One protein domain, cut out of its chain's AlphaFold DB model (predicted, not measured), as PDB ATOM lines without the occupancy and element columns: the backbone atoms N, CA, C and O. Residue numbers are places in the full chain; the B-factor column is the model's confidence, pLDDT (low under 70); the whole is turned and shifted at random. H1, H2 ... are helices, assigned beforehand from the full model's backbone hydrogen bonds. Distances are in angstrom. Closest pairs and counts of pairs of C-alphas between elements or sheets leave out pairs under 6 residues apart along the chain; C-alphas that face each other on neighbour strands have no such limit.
ATOM      1  N   PRO A 492     -36.338  -1.093 -28.307       79.90
ATOM      2  CA  PRO A 492     -36.779  -2.466 -28.536       79.90
ATOM      3  C   PRO A 492     -36.148  -3.142 -29.768       79.90
ATOM      4  O   PRO A 492     -35.935  -4.350 -29.765       79.90
ATOM      5  N   GLU A 493     -35.820  -2.371 -30.810       84.03
ATOM      6  CA  GLU A 493     -35.184  -2.868 -32.034       84.03
ATOM      7  C   GLU A 493     -33.784  -3.445 -31.765       84.03
ATOM      8  O   GLU A 493     -33.435  -4.494 -32.302       84.03
ATOM      9  N   PHE A 494     -33.007  -2.839 -30.861       83.49
ATOM     10  CA  PHE A 494     -31.731  -3.391 -30.400       83.49
ATOM     11  C   PHE A 494     -31.898  -4.798 -29.801       83.49
ATOM     12  O   PHE A 494     -31.148  -5.711 -30.150       83.49
ATOM     13  N   PHE A 495     -32.910  -5.005 -28.952       81.68
ATOM     14  CA  PHE A 495     -33.184  -6.318 -28.360       81.68
ATOM     15  C   PHE A 495     -33.737  -7.322 -29.378       81.68
ATOM     16  O   PHE A 495     -33.361  -8.493 -29.332       81.68
ATOM     17  N   ILE A 496     -34.559  -6.878 -30.334       82.02
ATOM     18  CA  ILE A 496     -34.985  -7.702 -31.476       82.02
ATOM     19  C   ILE A 496     -33.767  -8.178 -32.271       82.02
ATOM     20  O   ILE A 496     -33.678  -9.367 -32.575       82.02
ATOM     21  N   ASN A 497     -32.810  -7.295 -32.562       84.01
ATOM     22  CA  ASN A 497     -31.598  -7.651 -33.299       84.01
ATOM     23  C   ASN A 497     -30.760  -8.687 -32.536       84.01
ATOM     24  O   ASN A 497     -30.319  -9.673 -33.127       84.01
ATOM     25  N   ILE A 498     -30.614  -8.526 -31.217       79.55
ATOM     26  CA  ILE A 498     -29.950  -9.514 -30.355       79.55
ATOM     27  C   ILE A 498     -30.671 -10.865 -30.404       79.55
ATOM     28  O   ILE A 498     -30.029 -11.893 -30.601       79.55
ATOM     29  N   ILE A 499     -31.993 -10.889 -30.239       79.94
ATOM     30  CA  ILE A 499     -32.762 -12.141 -30.208       79.94
ATOM     31  C   ILE A 499     -32.755 -12.822 -31.575       79.94
ATOM     32  O   ILE A 499     -32.557 -14.030 -31.651       79.94
ATOM     33  N   THR A 500     -32.905 -12.057 -32.654       81.39
ATOM     34  CA  THR A 500     -32.802 -12.557 -34.033       81.39
ATOM     35  C   THR A 500     -31.444 -13.200 -34.264       81.39
ATOM     36  O   THR A 500     -31.359 -14.306 -34.788       81.39
ATOM     37  N   MET A 501     -30.379 -12.548 -33.804       79.02
ATOM     38  CA  MET A 501     -29.038 -13.102 -33.877       79.02
ATOM     39  C   MET A 501     -28.923 -14.403 -33.073       79.02
ATOM     40  O   MET A 501     -28.446 -15.401 -33.601       79.02
ATOM     41  N   ILE A 502     -29.395 -14.429 -31.826       73.54
ATOM     42  CA  ILE A 502     -29.360 -15.629 -30.978       73.54
ATOM     43  C   ILE A 502     -30.114 -16.795 -31.628       73.54
ATOM     44  O   ILE A 502     -29.635 -17.929 -31.608       73.54
ATOM     45  N   ASN A 503     -31.264 -16.503 -32.236       75.37
ATOM     46  CA  ASN A 503     -32.056 -17.473 -32.979       75.37
ATOM     47  C   ASN A 503     -31.287 -18.007 -34.197       75.37
ATOM     48  O   ASN A 503     -31.270 -19.213 -34.411       75.37
ATOM     49  N   ASN A 504     -30.595 -17.143 -34.951       77.98
ATOM     50  CA  ASN A 504     -29.795 -17.555 -36.111       77.98
ATOM     51  C   ASN A 504     -28.642 -18.500 -35.742       77.98
ATOM     52  O   ASN A 504     -28.235 -19.324 -36.557       77.98
ATOM     53  N   PHE A 505     -28.119 -18.398 -34.522       73.77
ATOM     54  CA  PHE A 505     -27.044 -19.262 -34.036       73.77
ATOM     55  C   PHE A 505     -27.535 -20.532 -33.311       73.77
ATOM     56  O   PHE A 505     -26.702 -21.312 -32.852       73.77
ATOM     57  N   ASN A 506     -28.852 -20.771 -33.219       71.14
ATOM     58  CA  ASN A 506     -29.452 -21.931 -32.539       71.14
ATOM     59  C   ASN A 506     -28.941 -22.141 -31.094       71.14
ATOM     60  O   ASN A 506     -28.555 -23.247 -30.707       71.14
ATOM     61  N   PHE A 507     -28.920 -21.085 -30.273       66.39
ATOM     62  CA  PHE A 507     -28.484 -21.200 -28.876       66.39
ATOM     63  C   PHE A 507     -29.545 -21.814 -27.952       66.39
ATOM     64  O   PHE A 507     -30.403 -21.109 -27.432       66.39
ATOM     65  N   ASP A 508     -29.410 -23.096 -27.616       65.41
ATOM     66  CA  ASP A 508     -30.213 -23.760 -26.573       65.41
ATOM     67  C   ASP A 508     -29.613 -23.570 -25.167       65.41
ATOM     68  O   ASP A 508     -29.221 -24.518 -24.485       65.41
ATOM     69  N   ASN A 509     -29.491 -22.327 -24.690       68.83
ATOM     70  CA  ASN A 509     -28.972 -22.100 -23.338       68.83
ATOM     71  C   ASN A 509     -29.856 -21.155 -22.520       68.83
ATOM     72  O   ASN A 509     -29.809 -19.931 -22.645       68.83
ATOM     73  N   LYS A 510     -30.625 -21.772 -21.611       76.21
ATOM     74  CA  LYS A 510     -31.486 -21.137 -20.602       76.21
ATOM     75  C   LYS A 510     -30.801 -19.969 -19.874       76.21
ATOM     76  O   LYS A 510     -31.451 -18.959 -19.627       76.21
ATOM     77  N   LYS A 511     -29.484 -20.044 -19.614       72.60
ATOM     78  CA  LYS A 511     -28.738 -18.945 -18.972       72.60
ATOM     79  C   LYS A 511     -28.771 -17.645 -19.791       72.60
ATOM     80  O   LYS A 511     -28.780 -16.572 -19.195       72.60
ATOM     81  N   PHE A 512     -28.763 -17.704 -21.130       71.94
ATOM     82  CA  PHE A 512     -28.867 -16.495 -21.963       71.94
ATOM     83  C   PHE A 512     -30.237 -15.847 -21.830       71.94
ATOM     84  O   PHE A 512     -30.327 -14.635 -21.662       71.94
ATOM     85  N   VAL A 513     -31.282 -16.669 -21.884       74.25
ATOM     86  CA  VAL A 513     -32.677 -16.242 -21.778       74.25
ATOM     87  C   VAL A 513     -32.906 -15.508 -20.458       74.25
ATOM     88  O   VAL A 513     -33.367 -14.369 -20.470       74.25
ATOM     89  N   ASP A 514     -32.482 -16.113 -19.345       75.66
ATOM     90  CA  ASP A 514     -32.632 -15.535 -18.006       75.66
ATOM     91  C   ASP A 514     -31.888 -14.189 -17.886       75.66
ATOM     92  O   ASP A 514     -32.408 -13.232 -17.309       75.66
ATOM     93  N   ARG A 515     -30.688 -14.069 -18.479       72.87
ATOM     94  CA  ARG A 515     -29.923 -12.809 -18.491       72.87
ATOM     95  C   ARG A 515     -30.588 -11.728 -19.340       72.87
ATOM     96  O   ARG A 515     -30.699 -10.598 -18.876       72.87
ATOM     97  N   ILE A 516     -31.023 -12.053 -20.558       79.03
ATOM     98  CA  ILE A 516     -31.690 -11.090 -21.453       79.03
ATOM     99  C   ILE A 516     -32.977 -10.591 -20.811       79.03
ATOM    100  O   ILE A 516     -33.201  -9.386 -20.765       79.03
ATOM    101  N   SER A 517     -33.776 -11.502 -20.260       79.80
ATOM    102  CA  SER A 517     -34.990 -11.160 -19.528       79.80
ATOM    103  C   SER A 517     -34.695 -10.232 -18.347       79.80
ATOM    104  O   SER A 517     -35.260  -9.143 -18.260       79.80
ATOM    105  N   THR A 518     -33.710 -10.579 -17.510       79.53
ATOM    106  CA  THR A 518     -33.278  -9.740 -16.378       79.53
ATOM    107  C   THR A 518     -32.869  -8.334 -16.836       79.53
ATOM    108  O   THR A 518     -33.302  -7.339 -16.251       79.53
ATOM    109  N   ILE A 519     -32.077  -8.232 -17.911       78.64
ATOM    110  CA  ILE A 519     -31.653  -6.948 -18.487       78.64
ATOM    111  C   ILE A 519     -32.873  -6.151 -18.965       78.64
ATOM    112  O   ILE A 519     -33.011  -4.990 -18.582       78.64
ATOM    113  N   ILE A 520     -33.781  -6.760 -19.736       80.53
ATOM    114  CA  ILE A 520     -35.000  -6.109 -20.246       80.53
ATOM    115  C   ILE A 520     -35.883  -5.611 -19.095       80.53
ATOM    116  O   ILE A 520     -36.384  -4.486 -19.156       80.53
ATOM    117  N   GLN A 521     -36.060  -6.400 -18.033       79.54
ATOM    118  CA  GLN A 521     -36.894  -6.037 -16.882       79.54
ATOM    119  C   GLN A 521     -36.328  -4.837 -16.112       79.54
ATOM    120  O   GLN A 521     -37.038  -3.855 -15.869       79.54
ATOM    121  N   ILE A 522     -35.040  -4.881 -15.758       76.91
ATOM    122  CA  ILE A 522     -34.346  -3.799 -15.031       76.91
ATOM    123  C   ILE A 522     -34.366  -2.512 -15.856       76.91
ATOM    124  O   ILE A 522     -34.670  -1.419 -15.360       76.91
ATOM    125  N   TYR A 523     -34.094  -2.659 -17.145       76.77
ATOM    126  CA  TYR A 523     -34.079  -1.569 -18.095       76.77
ATOM    127  C   TYR A 523     -35.459  -0.927 -18.277       76.77
ATOM    128  O   TYR A 523     -35.607   0.295 -18.191       76.77
ATOM    129  N   SER A 524     -36.496  -1.748 -18.435       80.44
ATOM    130  CA  SER A 524     -37.873  -1.281 -18.578       80.44
ATOM    131  C   SER A 524     -38.367  -0.562 -17.326       80.44
ATOM    132  O   SER A 524     -39.054   0.455 -17.435       80.44
ATOM    133  N   LYS A 525     -37.982  -1.031 -16.131       80.61
ATOM    134  CA  LYS A 525     -38.278  -0.346 -14.863       80.61
ATOM    135  C   LYS A 525     -37.654   1.052 -14.823       80.61
ATOM    136  O   LYS A 525     -38.317   1.996 -14.399       80.61
ATOM    137  N   THR A 526     -36.425   1.185 -15.314       78.37
ATOM    138  CA  THR A 526     -35.708   2.468 -15.387       78.37
ATOM    139  C   THR A 526     -36.355   3.418 -16.397       78.37
ATOM    140  O   THR A 526     -36.623   4.579 -16.085       78.37
ATOM    141  N   CYS A 527     -36.705   2.915 -17.584       79.54
ATOM    142  CA  CYS A 527     -37.320   3.709 -18.650       79.54
ATOM    143  C   CYS A 527     -38.796   4.056 -18.398       79.54
ATOM    144  O   CYS A 527     -39.309   4.998 -19.009       79.54
ATOM    145  N   LYS A 528     -39.468   3.374 -17.458       81.86
ATOM    146  CA  LYS A 528     -40.861   3.653 -17.062       81.86
ATOM    147  C   LYS A 528     -41.085   5.111 -16.645       81.86
ATOM    148  O   LYS A 528     -42.187   5.623 -16.827       81.86
ATOM    149  N   ARG A 529     -40.052   5.784 -16.112       76.85
ATOM    150  CA  ARG A 529     -40.100   7.213 -15.749       76.85
ATOM    151  C   ARG A 529     -40.364   8.121 -16.956       76.85
ATOM    152  O   ARG A 529     -41.095   9.092 -16.817       76.85
ATOM    153  N   ILE A 530     -39.788   7.803 -18.117       76.02
ATOM    154  CA  ILE A 530     -39.933   8.603 -19.345       76.02
ATOM    155  C   ILE A 530     -41.110   8.124 -20.183       76.02
ATOM    156  O   ILE A 530     -41.868   8.930 -20.715       76.02
ATOM    157  N   ASN A 531     -41.260   6.808 -20.313       80.75
ATOM    158  CA  ASN A 531     -42.350   6.209 -21.059       80.75
ATOM    159  C   ASN A 531     -42.996   5.111 -20.199       80.75
ATOM    160  O   ASN A 531     -42.442   4.018 -20.079       80.75
ATOM    161  N   PRO A 532     -44.182   5.350 -19.615       84.74
ATOM    162  CA  PRO A 532     -44.838   4.360 -18.763       84.74
ATOM    163  C   PRO A 532     -45.198   3.065 -19.509       84.74
ATOM    164  O   PRO A 532     -45.334   2.020 -18.875       84.74
ATOM    165  N   ASN A 533     -45.297   3.114 -20.843       84.46
ATOM    166  CA  ASN A 533     -45.612   1.979 -21.710       84.46
ATOM    167  C   ASN A 533     -44.369   1.286 -22.282       84.46
ATOM    168  O   ASN A 533     -44.506   0.391 -23.109       84.46
ATOM    169  N   TYR A 534     -43.164   1.665 -21.856       80.67
ATOM    170  CA  TYR A 534     -41.919   1.194 -22.459       80.67
ATOM    171  C   TYR A 534     -41.763  -0.340 -22.446       80.67
ATOM    172  O   TYR A 534     -41.358  -0.933 -23.448       80.67
ATOM    173  N   LEU A 535     -42.150  -0.986 -21.337       79.65
ATOM    174  CA  LEU A 535     -42.191  -2.449 -21.224       79.65
ATOM    175  C   LEU A 535     -43.214  -3.063 -22.190       79.65
ATOM    176  O   LEU A 535     -42.923  -4.054 -22.846       79.65
ATOM    177  N   ASN A 536     -44.399  -2.458 -22.314       84.75
ATOM    178  CA  ASN A 536     -45.435  -2.946 -23.225       84.75
ATOM    179  C   ASN A 536     -44.971  -2.838 -24.680       84.75
ATOM    180  O   ASN A 536     -45.183  -3.763 -25.452       84.75
ATOM    181  N   THR A 537     -44.279  -1.756 -25.048       83.25
ATOM    182  CA  THR A 537     -43.668  -1.618 -26.378       83.25
ATOM    183  C   THR A 537     -42.644  -2.724 -26.638       83.25
ATOM    184  O   THR A 537     -42.648  -3.291 -27.726       83.25
ATOM    185  N   HIS A 538     -41.819  -3.083 -25.646       78.74
ATOM    186  CA  HIS A 538     -40.911  -4.233 -25.745       78.74
ATOM    187  C   HIS A 538     -41.668  -5.545 -25.945       78.74
ATOM    188  O   HIS A 538     -41.358  -6.287 -26.869       78.74
ATOM    189  N   ILE A 539     -42.678  -5.816 -25.118       81.53
ATOM    190  CA  ILE A 539     -43.491  -7.035 -25.201       81.53
ATOM    191  C   ILE A 539     -44.158  -7.157 -26.577       81.53
ATOM    192  O   ILE A 539     -44.084  -8.215 -27.196       81.53
ATOM    193  N   GLU A 540     -44.778  -6.090 -27.083       84.67
ATOM    194  CA  GLU A 540     -45.435  -6.104 -28.395       84.67
ATOM    195  C   GLU A 540     -44.437  -6.320 -29.539       84.67
ATOM    196  O   GLU A 540     -44.718  -7.075 -30.465       84.67
ATOM    197  N   LEU A 541     -43.243  -5.735 -29.455       79.27
ATOM    198  CA  LEU A 541     -42.195  -5.921 -30.459       79.27
ATOM    199  C   LEU A 541     -41.570  -7.323 -30.407       79.27
ATOM    200  O   LEU A 541     -41.306  -7.919 -31.448       79.27
ATOM    201  N   LEU A 542     -41.424  -7.908 -29.217       74.31
ATOM    202  CA  LEU A 542     -41.022  -9.308 -29.061       74.31
ATOM    203  C   LEU A 542     -42.072 -10.278 -29.618       74.31
ATOM    204  O   LEU A 542     -41.703 -11.288 -30.216       74.31
ATOM    205  N   LYS A 543     -43.367  -9.966 -29.479       78.32
ATOM    206  CA  LYS A 543     -44.456 -10.738 -30.104       78.32
ATOM    207  C   LYS A 543     -44.446 -10.656 -31.634       78.32
ATOM    208  O   LYS A 543     -44.927 -11.586 -32.274       78.32
ATOM    209  N   GLN A 544     -43.920  -9.571 -32.215       77.78
ATOM    210  CA  GLN A 544     -43.810  -9.387 -33.670       77.78
ATOM    211  C   GLN A 544     -42.674 -10.191 -34.312       77.78
ATOM    212  O   GLN A 544     -42.619 -10.277 -35.538       77.78
ATOM    213  N   LEU A 545     -41.766 -10.788 -33.531       71.14
ATOM    214  CA  LEU A 545     -40.760 -11.690 -34.083       71.14
ATOM    215  C   LEU A 545     -41.474 -12.859 -34.786       71.14
ATOM    216  O   LEU A 545     -42.077 -13.706 -34.133       71.14
ATOM    217  N   ASN A 546     -41.388 -12.900 -36.123       57.78
ATOM    218  CA  ASN A 546     -42.066 -13.879 -36.992       57.78
ATOM    219  C   ASN A 546     -41.804 -15.346 -36.609       57.78
ATOM    220  O   ASN A 546     -42.568 -16.231 -36.989       57.78
ATOM    221  N   VAL A 547     -40.729 -15.610 -35.863       63.72
ATOM    222  CA  VAL A 547     -40.438 -16.912 -35.274       63.72
ATOM    223  C   VAL A 547     -40.575 -16.781 -33.758       63.72
ATOM    224  O   VAL A 547     -39.701 -16.218 -33.095       63.72
ATOM    225  N   GLN A 548     -41.663 -17.320 -33.199       63.58
ATOM    226  CA  GLN A 548     -41.739 -17.612 -31.768       63.58
ATOM    227  C   GLN A 548     -40.712 -18.704 -31.458       63.58
ATOM    228  O   GLN A 548     -41.005 -19.896 -31.527       63.58
ATOM    229  N   THR A 549     -39.473 -18.311 -31.190       69.55
ATOM    230  CA  THR A 549     -38.473 -19.238 -30.684       69.55
ATOM    231  C   THR A 549     -38.761 -19.541 -29.221       69.55
ATOM    232  O   THR A 549     -39.366 -18.744 -28.503       69.55
ATOM    233  N   GLN A 550     -38.295 -20.694 -28.739       70.37
ATOM    234  CA  GLN A 550     -38.419 -21.045 -27.322       70.37
ATOM    235  C   GLN A 550     -37.835 -19.946 -26.413       70.37
ATOM    236  O   GLN A 550     -38.338 -19.703 -25.315       70.37
ATOM    237  N   ILE A 551     -36.810 -19.242 -26.903       69.22
ATOM    238  CA  ILE A 551     -36.179 -18.094 -26.253       69.22
ATOM    239  C   ILE A 551     -37.151 -16.921 -26.140       69.22
ATOM    240  O   ILE A 551     -37.345 -16.422 -25.034       69.22
ATOM    241  N   SER A 552     -37.792 -16.501 -27.238       71.03
ATOM    242  CA  SER A 552     -38.735 -15.379 -27.187       71.03
ATOM    243  C   SER A 552     -39.957 -15.705 -26.329       71.03
ATOM    244  O   SER A 552     -40.369 -14.864 -25.538       71.03
ATOM    245  N   ILE A 553     -40.470 -16.939 -26.384       76.09
ATOM    246  CA  ILE A 553     -41.560 -17.407 -25.510       76.09
ATOM    247  C   ILE A 553     -41.148 -17.337 -24.037       76.09
ATOM    248  O   ILE A 553     -41.908 -16.860 -23.197       76.09
ATOM    249  N   THR A 554     -39.943 -17.805 -23.707       74.57
ATOM    250  CA  THR A 554     -39.476 -17.818 -22.316       74.57
ATOM    251  C   THR A 554     -39.230 -16.401 -21.795       74.57
ATOM    252  O   THR A 554     -39.619 -16.120 -20.667       74.57
ATOM    253  N   ILE A 555     -38.673 -15.498 -22.615       74.70
ATOM    254  CA  ILE A 555     -38.534 -14.072 -22.271       74.70
ATOM    255  C   ILE A 555     -39.910 -13.424 -22.085       74.70
ATOM    256  O   ILE A 555     -40.087 -12.667 -21.147       74.70
ATOM    257  N   LEU A 556     -40.886 -13.716 -22.950       79.48
ATOM    258  CA  LEU A 556     -42.239 -13.156 -22.849       79.48
ATOM    259  C   LEU A 556     -43.006 -13.644 -21.610       79.48
ATOM    260  O   LEU A 556     -43.864 -12.922 -21.107       79.48
ATOM    261  N   ASN A 557     -42.736 -14.868 -21.150       81.44
ATOM    262  CA  ASN A 557     -43.362 -15.436 -19.955       81.44
ATOM    263  C   ASN A 557     -42.773 -14.890 -18.643       81.44
ATOM    264  O   ASN A 557     -43.462 -14.934 -17.623       81.44
ATOM    265  N   GLN A 558     -41.505 -14.468 -18.658       77.93
ATOM    266  CA  GLN A 558     -40.793 -13.911 -17.503       77.93
ATOM    267  C   GLN A 558     -41.076 -12.419 -17.352       77.93
ATOM    268  O   GLN A 558     -41.333 -12.003 -16.200       77.93
TER     269      GLN A 558
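Overview. This is residues 492 to 558 of the 558 residues of the protein "Putative uncharacterized protein DDB_G0287623" of Dictyostelium discoideum (UniProt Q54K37). Two longer helices, H1 and H2, run side by side in opposite directions, and two shorter ones, H3 and H4, cover one side of this pair. H3 packs on residues 492 to 496 of H1 and 521 to 527 of H2, while H4 packs on residues 510 to 517 of H2, farther along the long axis. The printed part has 67 residues with four named helices, H1 to H4 in chain order, and no named strand; the class is all helix. It is compact, with a radius of gyration of the C-alphas of 11.5 A, and elongated, spanning 35 by 23 by 19 A.

Arrangement. H1, residues 492 to 504, is near H2, residues 510 to 527, with 8 pairs of C-alphas within 10 A. H1 touches H3, residues 534 to 543, the same way at a shallow tilt of 32 degrees; the closest C-alphas, of Pro 492 and His 538, are 5.3 A apart. H1 only just touches H4, residues 550 to 557, with 3 pairs of C-alphas within 8 A, the closest those of Ile 499 and Ser 552 at 7.4 A. H2 and H3 form a helical hairpin, their closest C-alphas those of Ser 524 and Leu 535 at 5.2 A. H2 touches H4, the same way at a steep tilt of 38 degrees, closest at Ser 517 and Ile 555, C-alphas 5.3 A apart. H3 and H4 form another helical hairpin, closest at the C-alphas of Ile 539 and Leu 556, 6.7 A. The packing is part aligned, part crossed: 3 of 5 touching pairs have a shallow tilt. In H1, H2, H3 and H4 every O i to N i+4 pair is within hydrogen-bond range.

Along the chain. H1 begins at C-alpha 492 (-36.779, -2.466, -28.536) and is 18.3 A long. H2 is 25.6 A, H3 14.4 A and H4 10.5 A, ending at C-alpha 557 (-43.362, -15.436, -19.955).

Size, cuts and confidence. The farthest C-alphas, of Asn 506 and Arg 529, are 35.3 A apart. The printed part has no cut; the link H1 to H2 is tight, the other two short. pLDDT is under 70 at residues 507 to 509, 546 to 549 and 551.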